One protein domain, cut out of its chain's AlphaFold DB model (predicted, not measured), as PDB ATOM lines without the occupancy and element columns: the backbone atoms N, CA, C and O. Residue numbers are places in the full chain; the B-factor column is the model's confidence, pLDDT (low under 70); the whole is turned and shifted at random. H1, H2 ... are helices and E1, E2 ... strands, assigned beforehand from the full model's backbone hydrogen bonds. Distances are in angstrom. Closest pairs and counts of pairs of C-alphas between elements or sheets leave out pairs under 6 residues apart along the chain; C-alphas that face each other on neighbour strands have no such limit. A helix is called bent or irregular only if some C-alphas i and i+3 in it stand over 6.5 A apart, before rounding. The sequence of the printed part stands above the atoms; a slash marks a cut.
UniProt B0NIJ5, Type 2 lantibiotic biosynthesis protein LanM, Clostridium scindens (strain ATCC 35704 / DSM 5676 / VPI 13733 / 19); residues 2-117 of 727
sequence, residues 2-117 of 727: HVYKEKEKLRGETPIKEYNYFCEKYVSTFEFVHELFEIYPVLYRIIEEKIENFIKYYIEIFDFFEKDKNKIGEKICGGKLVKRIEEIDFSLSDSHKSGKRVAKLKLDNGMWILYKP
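AT A GLANCE: This is residues 2 to 117 of the 727 residues of the protein "Type 2 lantibiotic biosynthesis protein LanM" of Clostridium scindens (strain ATCC 35704 / DSM 5676 / VPI 13733 / 19) (UniProt B0NIJ5). One very long helix, H4, makes the long axis; a loose arm of three smaller helices, H1 to H3, lies at its first end, and a small three-stranded sheet packs on its later part. The printed part has 116 residues, in the order H1 H2 H3 H4 E1 E2 E3, with an antiparallel sheet E1 - E2 - E3. It is mostly helix and extended, with a radius of gyration of the C-alphas of 20.9 A and spans of 62 by 32 by 23 A.

IN THESE COORDINATES: H1, residues 2 to 6, begins at C-alpha 2 (-38.676, -16.687, 60.063). H2 is residues 15 to 27, 16.2 A long, and H3 residues 30 to 39, 14.3 A. H4, residues 41 to 75, is 48.1 A long; it is irregular, with C-alphas 67 and 70 7.8 A apart, and has a kink of 64 degrees near residue 68. The strands are E1, residues 85 to 89, E2, residues 103 to 107, and E3, residues 112 to 116, ending at C-alpha 116 (-12.412, -18.679, 28.944).

HOW THE PARTS SIT: H2 and H3 are close but not clearly touching, C-alphas 26 and 32 being closest at 6.0 A, and about perpendicular at 86 degrees. H4 is on one face of the sheet, making two layers, helix and sheet, at a height over the sheet of 7.0 A. E1, E2 and E3 form a meander, each strand the antiparallel neighbour of the one before; N 86 and O 106 are 2.8 A apart, N 105 and O 113 2.9 A. Every O i to N i+4 pair is within hydrogen-bond range in H1, H2 and H3, and 29 of 31 in H4.

THE WHOLE: The C-alphas of Lys 7 and Gly 79 are farthest apart, 62.8 A. The printed part has no cut, the link E1 to E2 is long, and no printed residue is under 70 in pLDDT.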
ATOM      1  N   HIS A   2     -37.845 -17.655  59.305       88.81
ATOM      2  CA  HIS A   2     -38.676 -16.687  60.063       88.81
ATOM      3  C   HIS A   2     -39.953 -17.288  60.673       88.81
ATOM      4  O   HIS A   2     -40.165 -17.174  61.872       88.81
ATOM      5  N   VAL A   3     -40.703 -18.086  59.906       88.12
ATOM      6  CA  VAL A   3     -41.888 -18.821  60.403       88.12
ATOM      7  C   VAL A   3     -41.571 -19.774  61.570       88.12
ATOM      8  O   VAL A   3     -42.396 -19.975  62.455       88.12
ATOM      9  N   TYR A   4     -40.386 -20.393  61.590       87.31
ATOM     10  CA  TYR A   4     -39.961 -21.270  62.689       87.31
ATOM     11  C   TYR A   4     -39.541 -20.463  63.921       87.31
ATOM     12  O   TYR A   4     -39.758 -20.923  65.039       87.31
ATOM     13  N   LYS A   5     -38.975 -19.267  63.716       87.38
ATOM     14  CA  LYS A   5     -38.632 -18.330  64.789       87.38
ATOM     15  C   LYS A   5     -39.887 -17.778  65.467       87.38
ATOM     16  O   LYS A   5     -39.989 -17.854  66.681       87.38
ATOM     17  N   GLU A   6     -40.870 -17.330  64.686       89.75
ATOM     18  CA  GLU A   6     -42.174 -16.853  65.185       89.75
ATOM     19  C   GLU A   6     -42.945 -17.928  65.962       89.75
ATOM     20  O   GLU A   6     -43.675 -17.620  66.896       89.75
ATOM     21  N   LYS A   7     -42.772 -19.202  65.591       90.50
ATOM     22  CA  LYS A   7     -43.368 -20.354  66.285       90.50
ATOM     23  C   LYS A   7     -42.516 -20.878  67.450       90.50
ATOM     24  O   LYS A   7     -42.799 -21.972  67.931       90.50
ATOM     25  N   GLU A   8     -41.453 -20.168  67.836       87.88
ATOM     26  CA  GLU A   8     -40.523 -20.541  68.917       87.88
ATOM     27  C   GLU A   8     -39.919 -21.956  68.759       87.88
ATOM     28  O   GLU A   8     -39.613 -22.657  69.723       87.88
ATOM     29  N   LYS A   9     -39.735 -22.408  67.511       88.38
ATOM     30  CA  LYS A   9     -39.208 -23.746  67.178       88.38
ATOM     31  C   LYS A   9     -37.685 -23.796  67.024       88.38
ATOM     32  O   LYS A   9     -37.134 -24.875  66.780       88.38
ATOM     33  N   LEU A  10     -37.013 -22.649  67.100       89.50
ATOM     34  CA  LEU A  10     -35.556 -22.539  67.021       89.50
ATOM     35  C   LEU A  10     -34.954 -22.583  68.427       89.50
ATOM     36  O   LEU A  10     -35.544 -22.066  69.369       89.50
ATOM     37  N   ARG A  11     -33.784 -23.211  68.577       87.12
ATOM     38  CA  ARG A  11     -33.056 -23.257  69.851       87.12
ATOM     39  C   ARG A  11     -31.687 -22.619  69.692       87.12
ATOM     40  O   ARG A  11     -30.958 -22.945  68.761       87.12
ATOM     41  N   GLY A  12     -31.324 -21.759  70.632       85.62
ATOM     42  CA  GLY A  12     -30.022 -21.110  70.672       85.62
ATOM     43  C   GLY A  12     -30.090 -19.819  71.471       85.62
ATOM     44  O   GLY A  12     -31.060 -19.086  71.386       85.62
ATOM     45  N   GLU A  13     -29.055 -19.529  72.250       88.75
ATOM     46  CA  GLU A  13     -28.971 -18.286  73.039       88.75
ATOM     47  C   GLU A  13     -28.629 -17.060  72.176       88.75
ATOM     48  O   GLU A  13     -28.643 -15.932  72.655       88.75
ATOM     49  N   THR A  14     -28.264 -17.282  70.910       92.19
ATOM     50  CA  THR A  14     -27.906 -16.233  69.955       92.19
ATOM     51  C   THR A  14     -28.536 -16.516  68.590       92.19
ATOM     52  O   THR A  14     -28.718 -17.688  68.241       92.19
ATOM     53  N   PRO A  15     -28.780 -15.482  67.760       92.00
ATOM     54  CA  PRO A  15     -29.300 -15.655  66.402       92.00
ATOM     55  C   PRO A  15     -28.476 -16.601  65.517       92.00
ATOM     56  O   PRO A  15     -29.030 -17.291  64.665       92.00
ATOM     57  N   ILE A  16     -27.156 -16.669  65.726       94.38
ATOM     58  CA  ILE A  16     -26.268 -17.615  65.029       94.38
ATOM     59  C   ILE A  16     -26.549 -19.053  65.478       94.38
ATOM     60  O   ILE A  16     -26.688 -19.944  64.644       94.38
ATOM     61  N   LYS A  17     -26.668 -19.296  66.792       93.88
ATOM     62  CA  LYS A  17     -26.991 -20.632  67.319       93.88
ATOM     63  C   LYS A  17     -28.374 -21.092  66.844       93.88
ATOM     64  O   LYS A  17     -28.519 -22.248  66.463       93.88
ATOM     65  N   GLU A  18     -29.355 -20.190  66.802       93.00
ATOM     66  CA  GLU A  18     -30.690 -20.467  66.256       93.00
ATOM     67  C   GLU A  18     -30.654 -20.830  64.762       93.00
ATOM     68  O   GLU A  18     -31.345 -21.758  64.341       93.00
ATOM     69  N   TYR A  19     -29.843 -20.124  63.964       93.50
ATOM     70  CA  TYR A  19     -29.630 -20.438  62.548       93.50
ATOM     71  C   TYR A  19     -28.967 -21.805  62.359       93.50
ATOM     72  O   TYR A  19     -29.462 -22.622  61.587       93.50
ATOM     73  N   ASN A  20     -27.903 -22.095  63.108       93.00
ATOM     74  CA  ASN A  20     -27.231 -23.393  63.040       93.00
ATOM     75  C   ASN A  20     -28.178 -24.529  63.444       93.00
ATOM     76  O   ASN A  20     -28.272 -25.527  62.736       93.00
ATOM     77  N   TYR A  21     -28.960 -24.337  64.513       92.88
ATOM     78  CA  TYR A  21     -30.001 -25.285  64.906       92.88
ATOM     79  C   TYR A  21     -31.034 -25.482  63.792       92.88
ATOM     80  O   TYR A  21     -31.440 -26.614  63.528       92.88
ATOM     81  N   PHE A  22     -31.451 -24.404  63.117       91.88
ATOM     82  CA  PHE A  22     -32.362 -24.496  61.979       91.88
ATOM     83  C   PHE A  22     -31.779 -25.357  60.850       91.88
ATOM     84  O   PHE A  22     -32.459 -26.259  60.353       91.88
ATOM     85  N   CYS A  23     -30.522 -25.106  60.485       91.00
ATOM     86  CA  CYS A  23     -29.818 -25.851  59.448       91.00
ATOM     87  C   CYS A  23     -29.684 -27.338  59.802       91.00
ATOM     88  O   CYS A  23     -30.097 -28.190  59.021       91.00
ATOM     89  N   GLU A  24     -29.182 -27.648  60.997       90.25
ATOM     90  CA  GLU A  24     -28.905 -29.022  61.429       90.25
ATOM     91  C   GLU A  24     -30.169 -29.852  61.680       90.25
ATOM     92  O   GLU A  24     -30.178 -31.056  61.427       90.25
ATOM     93  N   LYS A  25     -31.228 -29.245  62.235       90.25
ATOM     94  CA  LYS A  25     -32.427 -29.984  62.666       90.25
ATOM     95  C   LYS A  25     -33.550 -30.013  61.651       90.25
ATOM     96  O   LYS A  25     -34.330 -30.959  61.692       90.25
ATOM     97  N   TYR A  26     -33.656 -29.005  60.790       89.31
ATOM     98  CA  TYR A  26     -34.739 -28.931  59.812       89.31
ATOM     99  C   TYR A  26     -34.202 -29.007  58.388       89.31
ATOM    100  O   TYR A  26     -34.597 -29.911  57.661       89.31
ATOM    101  N   VAL A  27     -33.270 -28.131  57.988       88.06
ATOM    102  CA  VAL A  27     -32.825 -28.052  56.579       88.06
ATOM    103  C   VAL A  27     -32.205 -29.363  56.085       88.06
ATOM    104  O   VAL A  27     -32.402 -29.725  54.931       88.06
ATOM    105  N   SER A  28     -31.507 -30.100  56.952       81.56
ATOM    106  CA  SER A  28     -30.913 -31.403  56.616       81.56
ATOM    107  C   SER A  28     -31.906 -32.575  56.533       81.56
ATOM    108  O   SER A  28     -31.479 -33.699  56.271       81.56
ATOM    109  N   THR A  29     -33.202 -32.360  56.780       90.56
ATOM    110  CA  THR A  29     -34.221 -33.426  56.755       90.56
ATOM    111  C   THR A  29     -34.874 -33.549  55.382       90.56
ATOM    112  O   THR A  29     -35.113 -32.548  54.702       90.56
ATOM    113  N   PHE A  30     -35.191 -34.780  54.978       88.81
ATOM    114  CA  PHE A  30     -35.875 -35.042  53.711       88.81
ATOM    115  C   PHE A  30     -37.259 -34.381  53.681       88.81
ATOM    116  O   PHE A  30     -37.649 -33.796  52.674       88.81
ATOM    117  N   GLU A  31     -37.966 -34.409  54.811       90.62
ATOM    118  CA  GLU A  31     -39.297 -33.833  54.972       90.62
ATOM    119  C   GLU A  31     -39.296 -32.323  54.718       90.62
ATOM    120  O   GLU A  31     -40.154 -31.826  53.991       90.62
ATOM    121  N   PHE A  32     -38.314 -31.592  55.258       90.38
ATOM    122  CA  PHE A  32     -38.208 -30.150  55.034       90.38
ATOM    123  C   PHE A  32     -37.914 -29.815  53.571       90.38
ATOM    124  O   PHE A  32     -38.498 -28.883  53.025       90.38
ATOM    125  N   VAL A  33     -36.999 -30.555  52.936       89.19
ATOM    126  CA  VAL A  33     -36.657 -30.346  51.522       89.19
ATOM    127  C   VAL A  33     -37.873 -30.617  50.635       89.19
ATOM    128  O   VAL A  33     -38.156 -29.828  49.734       89.19
ATOM    129  N   HIS A  34     -38.630 -31.675  50.931       91.62
ATOM    130  CA  HIS A  34     -39.870 -31.991  50.230       91.62
ATOM    131  C   HIS A  34     -40.917 -30.881  50.397       91.62
ATOM    132  O   HIS A  34     -41.401 -30.357  49.399       91.62
ATOM    133  N   GLU A  35     -41.203 -30.450  51.632       91.81
ATOM    134  CA  GLU A  35     -42.144 -29.350  51.909       91.81
ATOM    135  C   GLU A  35     -41.705 -28.047  51.213       91.81
ATOM    136  O   GLU A  35     -42.518 -27.334  50.624       91.81
ATOM    137  N   LEU A  36     -40.403 -27.739  51.229       91.75
ATOM    138  CA  LEU A  36     -39.851 -26.565  50.557       91.75
ATOM    139  C   LEU A  36     -40.114 -26.608  49.047       91.75
ATOM    140  O   LEU A  36     -40.505 -25.588  48.478       91.75
ATOM    141  N   PHE A  37     -39.903 -27.752  48.400       94.06
ATOM    142  CA  PHE A  37     -40.108 -27.902  46.960       94.06
ATOM    143  C   PHE A  37     -41.579 -28.051  46.565       94.06
ATOM    144  O   PHE A  37     -41.938 -27.625  45.470       94.06
ATOM    145  N   GLU A  38     -42.446 -28.539  47.451       94.38
ATOM    146  CA  GLU A  38     -43.899 -28.459  47.259       94.38
ATOM    147  C   GLU A  38     -44.392 -27.007  47.284       94.38
ATOM    148  O   GLU A  38     -45.228 -26.621  46.467       94.38
ATOM    149  N   ILE A  39     -43.857 -26.181  48.192       94.25
ATOM    150  CA  ILE A  39     -44.214 -24.757  48.270       94.25
ATOM    151  C   ILE A  39     -43.573 -23.966  47.119       94.25
ATOM    152  O   ILE A  39     -44.203 -23.053  46.583       94.25
ATOM    153  N   TYR A  40     -42.332 -24.287  46.745       95.94
ATOM    154  CA  TYR A  40     -41.549 -23.573  45.731       95.94
ATOM    155  C   TYR A  40     -41.065 -24.514  44.611       95.94
ATOM    156  O   TYR A  40     -39.858 -24.736  44.460       95.94
ATOM    157  N   PRO A  41     -41.965 -25.056  43.773       95.81
ATOM    158  CA  PRO A  41     -41.600 -26.024  42.734       95.81
ATOM    159  C   PRO A  41     -40.666 -25.442  41.664       95.81
ATOM    160  O   PRO A  41     -39.841 -26.153  41.088       95.81
ATOM    161  N   VAL A  42     -40.729 -24.130  41.413       96.00
ATOM    162  CA  VAL A  42     -39.821 -23.466  40.465       96.00
ATOM    163  C   VAL A  42     -38.388 -23.446  41.001       96.00
ATOM    164  O   VAL A  42     -37.449 -23.550  40.212       96.00
ATOM    165  N   LEU A  43     -38.205 -23.342  42.325       94.94
ATOM    166  CA  LEU A  43     -36.884 -23.401  42.956       94.94
ATOM    167  C   LEU A  43     -36.225 -24.763  42.722       94.94
ATOM    168  O   LEU A  43     -35.057 -24.798  42.348       94.94
ATOM    169  N   TYR A  44     -36.982 -25.854  42.890       94.12
ATOM    170  CA  TYR A  44     -36.503 -27.211  42.612       94.12
ATOM    171  C   TYR A  44     -35.977 -27.331  41.180       94.12
ATOM    172  O   TYR A  44     -34.817 -27.684  40.974       94.12
ATOM    173  N   ARG A  45     -36.791 -26.922  40.196       93.19
ATOM    174  CA  ARG A  45     -36.396 -26.931  38.780       93.19
ATOM    175  C   ARG A  45     -35.113 -26.133  38.531       93.19
ATOM    176  O   ARG A  45     -34.221 -26.624  37.854       93.19
ATOM    177  N   ILE A  46     -35.007 -24.920  39.083       93.06
ATOM    178  CA  ILE A  46     -33.814 -24.073  38.911       93.06
ATOM    179  C   ILE A  46     -32.568 -24.745  39.500       93.06
ATOM    180  O   ILE A  46     -31.491 -24.642  38.916       93.06
ATOM    181  N   ILE A  47     -32.688 -25.391  40.664       93.19
ATOM    182  CA  ILE A  47     -31.567 -26.080  41.312       93.19
ATOM    183  C   ILE A  47     -31.107 -27.264  40.457       93.19
ATOM    184  O   ILE A  47     -29.918 -27.336  40.158       93.19
ATOM    185  N   GLU A  48     -32.029 -28.122  40.016       93.19
ATOM    186  CA  GLU A  48     -31.727 -29.264  39.138       93.19
ATOM    187  C   GLU A  48     -31.043 -28.804  37.841       93.19
ATOM    188  O   GLU A  48     -29.936 -29.248  37.527       93.19
ATOM    189  N   GLU A  49     -31.629 -27.825  37.140       91.50
ATOM    190  CA  GLU A  49     -31.059 -27.264  35.909       91.50
ATOM    191  C   GLU A  49     -29.658 -26.676  36.143       91.50
ATOM    192  O   GLU A  49     -28.751 -26.865  35.326       91.50
ATOM    193  N   LYS A  50     -29.443 -25.978  37.268       90.94
ATOM    194  CA  LYS A  50     -28.118 -25.448  37.615       90.94
ATOM    195  C   LYS A  50     -27.122 -26.564  37.889       90.94
ATOM    196  O   LYS A  50     -26.008 -26.472  37.383       90.94
ATOM    197  N   ILE A  51     -27.490 -27.588  38.656       92.81
ATOM    198  CA  ILE A  51     -26.608 -28.722  38.961       92.81
ATOM    199  C   ILE A  51     -26.184 -29.415  37.665       92.81
ATOM    200  O   ILE A  51     -24.986 -29.598  37.445       92.81
ATOM    201  N   GLU A  52     -27.128 -29.726  36.775       93.50
ATOM    202  CA  GLU A  52     -26.817 -30.344  35.483       93.50
ATOM    203  C   GLU A  52     -25.852 -29.497  34.647       93.50
ATOM    204  O   GLU A  52     -24.874 -30.014  34.100       93.50
ATOM    205  N   ASN A  53     -26.116 -28.191  34.547       91.38
ATOM    206  CA  ASN A  53     -25.282 -27.270  33.781       91.38
ATOM    207  C   ASN A  53     -23.883 -27.130  34.391       91.38
ATOM    208  O   ASN A  53     -22.893 -27.158  33.660       91.38
ATOM    209  N   PHE A  54     -23.780 -27.051  35.722       91.00
ATOM    210  CA  PHE A  54     -22.493 -27.039  36.415       91.00
ATOM    211  C   PHE A  54     -21.706 -28.320  36.144       91.00
ATOM    212  O   PHE A  54     -20.536 -28.230  35.779       91.00
ATOM    213  N   ILE A  55     -22.328 -29.499  36.259       94.00
ATOM    214  CA  ILE A  55     -21.661 -30.784  35.993       94.00
ATOM    215  C   ILE A  55     -21.124 -30.824  34.560       94.00
ATOM    216  O   ILE A  55     -19.942 -31.113  34.364       94.00
ATOM    217  N   LYS A  56     -21.955 -30.480  33.566       94.56
ATOM    218  CA  LYS A  56     -21.538 -30.414  32.154       94.56
ATOM    219  C   LYS A  56     -20.354 -29.467  31.967       94.56
ATOM    220  O   LYS A  56     -19.419 -29.791  31.241       94.56
ATOM    221  N   TYR A  57     -20.373 -28.327  32.652       94.44
ATOM    222  CA  TYR A  57     -19.328 -27.325  32.531       94.44
ATOM    223  C   TYR A  57     -17.996 -27.748  33.172       94.44
ATOM    224  O   TYR A  57     -16.937 -27.524  32.590       94.44
ATOM    225  N   TYR A  58     -18.026 -28.425  34.324       94.38
ATOM    226  CA  TYR A  58     -16.824 -29.028  34.911       94.38
ATOM    227  C   TYR A  58     -16.222 -30.103  34.002       94.38
ATOM    228  O   TYR A  58     -15.009 -30.110  33.804       94.38
ATOM    229  N   ILE A  59     -17.058 -30.983  33.436       95.56
ATOM    230  CA  ILE A  59     -16.606 -32.016  32.491       95.56
ATOM    231  C   ILE A  59     -15.905 -31.359  31.298       95.56
ATOM    232  O   ILE A  59     -14.779 -31.727  30.983       95.56
ATOM    233  N   GLU A  60     -16.512 -30.324  30.711       95.69
ATOM    234  CA  GLU A  60     -15.918 -29.562  29.607       95.69
ATOM    235  C   GLU A  60     -14.537 -28.985  29.965       95.69
ATOM    236  O   GLU A  60     -13.575 -29.161  29.213       95.69
ATOM    237  N   ILE A  61     -14.412 -28.330  31.128       96.19
ATOM    238  CA  ILE A  61     -13.131 -27.778  31.597       96.19
ATOM    239  C   ILE A  61     -12.081 -28.885  31.719       96.19
ATOM    240  O   ILE A  61     -10.942 -28.692  31.287       96.19
ATOM    241  N   PHE A  62     -12.438 -30.029  32.304       96.31
ATOM    242  CA  PHE A  62     -11.502 -31.132  32.512       96.31
ATOM    243  C   PHE A  62     -11.087 -31.808  31.207       96.31
ATOM    244  O   PHE A  62      -9.897 -32.066  31.026       96.31
ATOM    245  N   ASP A  63     -12.019 -32.023  30.280       96.75
ATOM    246  CA  ASP A  63     -11.734 -32.622  28.974       96.75
ATOM    247  C   ASP A  63     -10.775 -31.742  28.162       96.75
ATOM    248  O   ASP A  63      -9.773 -32.221  27.616       96.75
ATOM    249  N   PHE A  64     -11.027 -30.429  28.123       97.38
ATOM    250  CA  PHE A  64     -10.125 -29.497  27.453       97.38
ATOM    251  C   PHE A  64      -8.789 -29.359  28.174       97.38
ATOM    252  O   PHE A  64      -7.745 -29.310  27.518       97.38
ATOM    253  N   PHE A  65      -8.789 -29.324  29.507       97.00
ATOM    254  CA  PHE A  65      -7.554 -29.258  30.277       97.00
ATOM    255  C   PHE A  65      -6.674 -30.480  30.010       97.00
ATOM    256  O   PHE A  65      -5.489 -30.326  29.723       97.00
ATOM    257  N   GLU A  66      -7.241 -31.686  30.032       96.69
ATOM    258  CA  GLU A  66      -6.500 -32.925  29.785       96.69
ATOM    259  C   GLU A  66      -5.887 -32.947  28.378       96.69
ATOM    260  O   GLU A  66      -4.732 -33.350  28.204       96.69
ATOM    261  N   LYS A  67      -6.621 -32.434  27.384       96.56
ATOM    262  CA  LYS A  67      -6.153 -32.290  26.000       96.56
ATOM    263  C   LYS A  67      -5.016 -31.270  25.855       96.56
ATOM    264  O   LYS A  67      -4.095 -31.490  25.064       96.56
ATOM    265  N   ASP A  68      -5.069 -30.166  26.599       96.62
ATOM    266  CA  ASP A  68      -4.187 -29.009  26.397       96.62
ATOM    267  C   ASP A  68      -3.062 -28.853  27.424       96.62
ATOM    268  O   ASP A  68      -2.137 -28.071  27.182       96.62
ATOM    269  N   LYS A  69      -3.077 -29.591  28.541       95.00
ATOM    270  CA  LYS A  69      -2.159 -29.405  29.682       95.00
ATOM    271  C   LYS A  69      -0.680 -29.335  29.307       95.00
ATOM    272  O   LYS A  69       0.054 -28.532  29.878       95.00
ATOM    273  N   ASN A  70      -0.245 -30.104  28.306       94.56
ATOM    274  CA  ASN A  70       1.141 -30.076  27.829       94.56
ATOM    275  C   ASN A  70       1.490 -28.717  27.202       94.56
ATOM    276  O   ASN A  70       2.525 -28.134  27.521       94.56
ATOM    277  N   LYS A  71       0.598 -28.177  26.363       96.19
ATOM    278  CA  LYS A  71       0.768 -26.856  25.741       96.19
ATOM    279  C   LYS A  71       0.626 -25.727  26.758       96.19
ATOM    280  O   LYS A  71       1.329 -24.726  26.646       96.19
ATOM    281  N   ILE A  72      -0.258 -25.881  27.750       95.81
ATOM    282  CA  ILE A  72      -0.389 -24.939  28.874       95.81
ATOM    283  C   ILE A  72       0.935 -24.873  29.646       95.81
ATOM    284  O   ILE A  72       1.446 -23.780  29.897       95.81
ATOM    285  N   GLY A  73       1.514 -26.035  29.963       93.94
ATOM    286  CA  GLY A  73       2.821 -26.147  30.605       93.94
ATOM    287  C   GLY A  73       3.923 -25.445  29.811       93.94
ATOM    288  O   GLY A  73       4.659 -24.622  30.353       93.94
ATOM    289  N   GLU A  74       3.983 -25.709  28.504       94.06
ATOM    290  CA  GLU A  74       4.975 -25.140  27.588       94.06
ATOM    291  C   GLU A  74       4.854 -23.614  27.446       94.06
ATOM    292  O   GLU A  74       5.820 -22.896  27.704       94.06
ATOM    293  N   LYS A  75       3.676 -23.105  27.053       93.88
ATOM    294  CA  LYS A  75       3.512 -21.697  26.652       93.88
ATOM    295  C   LYS A  75       3.132 -20.751  27.783       93.88
ATOM    296  O   LYS A  75       3.553 -19.600  27.757       93.88
ATOM    297  N   ILE A  76       2.315 -21.197  28.736       94.00
ATOM    298  CA  ILE A  76       1.778 -20.328  29.797       94.00
ATOM    299  C   ILE A  76       2.604 -20.484  31.076       94.00
ATOM    300  O   ILE A  76       2.922 -19.491  31.725       94.00
ATOM    301  N   CYS A  77       3.008 -21.712  31.413       91.50
ATOM    302  CA  CYS A  77       3.743 -21.999  32.650       91.50
ATOM    303  C   CYS A  77       5.274 -21.977  32.495       91.50
ATOM    304  O   CYS A  77       5.988 -22.498  33.356       91.50
ATOM    305  N   GLY A  78       5.792 -21.411  31.400       87.00
ATOM    306  CA  GLY A  78       7.232 -21.278  31.159       87.00
ATOM    307  C   GLY A  78       7.977 -22.616  31.081       87.00
ATOM    308  O   GLY A  78       9.087 -22.728  31.598       87.00
ATOM    309  N   GLY A  79       7.355 -23.648  30.505       86.81
ATOM    310  CA  GLY A  79       7.931 -24.989  30.361       86.81
ATOM    311  C   GLY A  79       7.769 -25.904  31.579       86.81
ATOM    312  O   GLY A  79       8.250 -27.038  31.552       86.81
ATOM    313  N   LYS A  80       7.103 -25.459  32.653       88.06
ATOM    314  CA  LYS A  80       6.834 -26.305  33.826       88.06
ATOM    315  C   LYS A  80       5.754 -27.338  33.510       88.06
ATOM    316  O   LYS A  80       4.716 -27.008  32.943       88.06
ATOM    317  N   LEU A  81       5.976 -28.580  33.940       89.06
ATOM    318  CA  LEU A  81       4.985 -29.646  33.817       89.06
ATOM    319  C   LEU A  81       3.735 -29.312  34.645       89.06
ATOM    320  O   LEU A  81       3.846 -28.868  35.787       89.06
ATOM    321  N   VAL A  82       2.566 -29.557  34.060       92.19
ATOM    322  CA  VAL A  82       1.248 -29.371  34.677       92.19
ATOM    323  C   VAL A  82       0.534 -30.716  34.642       92.19
ATOM    324  O   VAL A  82       0.426 -31.316  33.568       92.19
ATOM    325  N   LYS A  83       0.069 -31.215  35.794       92.44
ATOM    326  CA  LYS A  83      -0.609 -32.525  35.864       92.44
ATOM    327  C   LYS A  83      -2.061 -32.433  36.296       92.44
ATOM    328  O   LYS A  83      -2.862 -33.224  35.806       92.44
ATOM    329  N   ARG A  84      -2.400 -31.528  37.218       94.12
ATOM    330  CA  ARG A  84      -3.755 -31.432  37.784       94.12
ATOM    331  C   ARG A  84      -4.133 -29.994  38.120       94.12
ATOM    332  O   ARG A  84      -3.270 -29.140  38.322       94.12
ATOM    333  N   ILE A  85      -5.436 -29.777  38.230       96.44
ATOM    334  CA  ILE A  85      -6.030 -28.566  38.792       96.44
ATOM    335  C   ILE A  85      -6.228 -28.804  40.295       96.44
ATOM    336  O   ILE A  85      -6.748 -29.845  40.690       96.44
ATOM    337  N   GLU A  86      -5.781 -27.869  41.127       96.19
ATOM    338  CA  GLU A  86      -5.935 -27.915  42.588       96.19
ATOM    339  C   GLU A  86      -7.161 -27.142  43.071       96.19
ATOM    340  O   GLU A  86      -7.784 -27.535  44.054       96.19
ATOM    341  N   GLU A  87      -7.508 -26.051  42.390       95.94
ATOM    342  CA  GLU A  87      -8.601 -25.166  42.785       95.94
ATOM    343  C   GLU A  87      -9.266 -24.564  41.548       95.94
ATOM    344  O   GLU A  87      -8.587 -24.242  40.568       95.94
ATOM    345  N   ILE A  88     -10.589 -24.416  41.608       94.94
ATOM    346  CA  ILE A  88     -11.403 -23.770  40.579       94.94
ATOM    347  C   ILE A  88     -12.256 -22.707  41.256       94.94
ATOM    348  O   ILE A  88     -13.025 -23.010  42.166       94.94
ATOM    349  N   ASP A  89     -12.129 -21.476  40.779       93.38
ATOM    350  CA  ASP A  89     -12.897 -20.325  41.229       93.38
ATOM    351  C   ASP A  89     -13.677 -19.715  40.053       93.38
ATOM    352  O   ASP A  89     -13.152 -19.485  38.962       93.38
ATOM    353  N   PHE A  90     -14.962 -19.473  40.284       88.50
ATOM    354  CA  PHE A  90     -15.940 -19.002  39.305       88.50
ATOM    355  C   PHE A  90     -16.452 -17.587  39.600       88.50
ATOM    356  O   PHE A  90     -17.452 -17.164  39.017       88.50
ATOM    357  N   SER A  91     -15.813 -16.857  40.516       81.31
ATOM    358  CA  SER A  91     -16.291 -15.547  40.968       81.31
ATOM    359  C   SER A  91     -16.013 -14.396  39.993       81.31
ATOM    360  O   SER A  91     -16.364 -13.259  40.295       81.31
ATOM    361  N   LEU A  92     -15.330 -14.649  38.869       77.12
ATOM    362  CA  LEU A  92     -14.788 -13.595  38.002       77.12
ATOM    363  C   LEU A  92     -15.747 -13.082  36.925       77.12
ATOM    364  O   LEU A  92     -15.502 -12.004  36.390       77.12
ATOM    365  N   SER A  93     -16.791 -13.830  36.563       77.38
ATOM    366  CA  SER A  93     -17.737 -13.375  35.543       77.38
ATOM    367  C   SER A  93     -19.144 -13.910  35.749       77.38
ATOM    368  O   SER A  93     -19.364 -14.946  36.385       77.38
ATOM    369  N   ASP A  94     -20.088 -13.226  35.112       80.50
ATOM    370  CA  ASP A  94     -21.461 -13.687  35.000       80.50
ATOM    371  C   ASP A  94     -21.573 -14.974  34.172       80.50
ATOM    372  O   ASP A  94     -20.682 -15.353  33.403       80.50
ATOM    373  N   SER A  95     -22.700 -15.650  34.379       84.00
ATOM    374  CA  SER A  95     -23.070 -16.902  33.728       84.00
ATOM    375  C   SER A  95     -23.824 -16.648  32.428       84.00
ATOM    376  O   SER A  95     -24.757 -15.842  32.396       84.00
ATOM    377  N   HIS A  96     -23.455 -17.377  31.379       85.00
ATOM    378  CA  HIS A  96     -24.037 -17.303  30.044       85.00
ATOM    379  C   HIS A  96     -24.154 -18.702  29.421       85.00
ATOM    380  O   HIS A  96     -23.443 -19.627  29.812       85.00
ATOM    381  N   LYS A  97     -24.988 -18.849  28.382       82.62
ATOM    382  CA  LYS A  97     -25.032 -20.048  27.516       82.62
ATOM    383  C   LYS A  97     -25.062 -21.381  28.294       82.62
ATOM    384  O   LYS A  97     -24.285 -22.290  28.003       82.62
ATOM    385  N   SER A  98     -25.994 -21.522  29.232       83.81
ATOM    386  CA  SER A  98     -26.170 -22.694  30.106       83.81
ATOM    387  C   SER A  98     -25.077 -22.831  31.170       83.81
ATOM    388  O   SER A  98     -24.453 -23.884  31.293       83.81
ATOM    389  N   GLY A  99     -24.832 -21.781  31.957       81.38
ATOM    390  CA  GLY A  99     -23.941 -21.872  33.123       81.38
ATOM    391  C   GLY A  99     -22.476 -21.467  32.899       81.38
ATOM    392  O   GLY A  99     -21.737 -21.301  33.880       81.38
ATOM    393  N   LYS A 100     -22.044 -21.307  31.641       89.19
ATOM    394  CA  LYS A 100     -20.647 -21.045  31.259       89.19
ATOM    395  C   LYS A 100     -20.209 -19.646  31.691       89.19
ATOM    396  O   LYS A 100     -20.954 -18.680  31.557       89.19
ATOM    397  N   ARG A 101     -18.979 -19.533  32.188       91.06
ATOM    398  CA  ARG A 101     -18.393 -18.297  32.742       91.06
ATOM    399  C   ARG A 101     -16.867 -18.370  32.697       91.06
ATOM    400  O   ARG A 101     -16.328 -19.415  32.391       91.06
ATOM    401  N   VAL A 102     -16.133 -17.305  32.972       93.12
ATOM    402  CA  VAL A 102     -14.671 -17.391  33.107       93.12
ATOM    403  C   VAL A 102     -14.328 -18.143  34.396       93.12
ATOM    404  O   VAL A 102     -14.900 -17.860  35.450       93.12
ATOM    405  N   ALA A 103     -13.392 -19.091  34.317       95.00
ATOM    406  CA  ALA A 103     -12.928 -19.864  35.466       95.00
ATOM    407  C   ALA A 103     -11.463 -19.549  35.775       95.00
ATOM    408  O   ALA A 103     -10.610 -19.562  34.884       95.00
ATOM    409  N   LYS A 104     -11.161 -19.290  37.043       96.25
ATOM    410  CA  LYS A 104      -9.812 -19.102  37.564       96.25
ATOM    411  C   LYS A 104      -9.322 -20.417  38.147       96.25
ATOM    412  O   LYS A 104      -9.957 -20.977  39.034       96.25
ATOM    413  N   LEU A 105      -8.202 -20.919  37.643       96.38
ATOM    414  CA  LEU A 105      -7.716 -22.256  37.967       96.38
ATOM    415  C   LEU A 105      -6.342 -22.178  38.609       96.38
ATOM    416  O   LEU A 105      -5.434 -21.563  38.044       96.38
ATOM    417  N   LYS A 106      -6.186 -22.835  39.755       96.31
ATOM    418  CA  LYS A 106      -4.885 -23.060  40.383       96.31
ATOM    419  C   LYS A 106      -4.341 -24.403  39.928       96.31
ATOM    420  O   LYS A 106      -5.010 -25.425  40.073       96.31
ATOM    421  N   LEU A 107      -3.134 -24.408  39.386       95.69
ATOM    422  CA  LEU A 107      -2.454 -25.612  38.917       95.69
ATOM    423  C   LEU A 107      -1.557 -26.202  40.012       95.69
ATOM    424  O   LEU A 107      -1.132 -25.498  40.928       95.69
ATOM    425  N   ASP A 108      -1.196 -27.477  39.876       93.62
ATOM    426  CA  ASP A 108      -0.308 -28.194  40.810       93.62
ATOM    427  C   ASP A 108       1.121 -27.654  40.895       93.62
ATOM    428  O   ASP A 108       1.856 -27.945  41.838       93.62
ATOM    429  N   ASN A 109       1.516 -26.834  39.928       91.12
ATOM    430  CA  ASN A 109       2.776 -26.099  39.953       91.12
ATOM    431  C   ASN A 109       2.681 -24.741  40.688       91.12
ATOM    432  O   ASN A 109       3.651 -23.978  40.682       91.12
ATOM    433  N   GLY A 110       1.526 -24.432  41.290       90.94
ATOM    434  CA  GLY A 110       1.243 -23.211  42.046       90.94
ATOM    435  C   GLY A 110       0.820 -22.001  41.207       90.94
ATOM    436  O   GLY A 110       0.510 -20.959  41.784       90.94
ATOM    437  N   MET A 111       0.804 -22.103  39.872       93.00
ATOM    438  CA  MET A 111       0.394 -20.999  39.000       93.00
ATOM    439  C   MET A 111      -1.124 -20.891  38.891       93.00
ATOM    440  O   MET A 111      -1.834 -21.896  38.878       93.00
ATOM    441  N   TRP A 112      -1.600 -19.658  38.743       94.94
ATOM    442  CA  TRP A 112      -2.991 -19.368  38.429       94.94
ATOM    443  C   TRP A 112      -3.153 -19.007  36.952       94.94
ATOM    444  O   TRP A 112      -2.402 -18.187  36.421       94.94
ATOM    445  N   ILE A 113      -4.148 -19.604  36.301       96.06
ATOM    446  CA  ILE A 113      -4.516 -19.328  34.906       96.06
ATOM    447  C   ILE A 113      -6.019 -19.064  34.792       96.06
ATOM    448  O   ILE A 113      -6.786 -19.386  35.702       96.06
ATOM    449  N   LEU A 114      -6.450 -18.505  33.663       96.50
ATOM    450  CA  LEU A 114      -7.864 -18.357  33.326       96.50
ATOM    451  C   LEU A 114      -8.247 -19.311  32.204       96.50
ATOM    452  O   LEU A 114      -7.566 -19.385  31.181       96.50
ATOM    453  N   TYR A 115      -9.384 -19.967  32.385       96.38
ATOM    454  CA  TYR A 115     -10.140 -20.623  31.333       96.38
ATOM    455  C   TYR A 115     -11.263 -19.693  30.876       96.38
ATOM    456  O   TYR A 115     -12.087 -19.252  31.684       96.38
ATOM    457  N   LYS A 116     -11.308 -19.404  29.576       94.81
ATOM    458  CA  LYS A 116     -12.412 -18.679  28.944       94.81
ATOM    459  C   LYS A 116     -13.155 -19.642  28.010       94.81
ATOM    460  O   LYS A 116     -12.521 -20.165  27.092       94.81
ATOM    461  N   PRO A 117     -14.475 -19.854  28.170       93.50
ATOM    462  CA  PRO A 117     -15.266 -20.743  27.310       93.50
ATOM    463  C   PRO A 117     -15.625 -20.073  25.968       93.50
ATOM    464  O   PRO A 117     -16.791 -19.994  25.577       93.50
TER     465      PRO A 117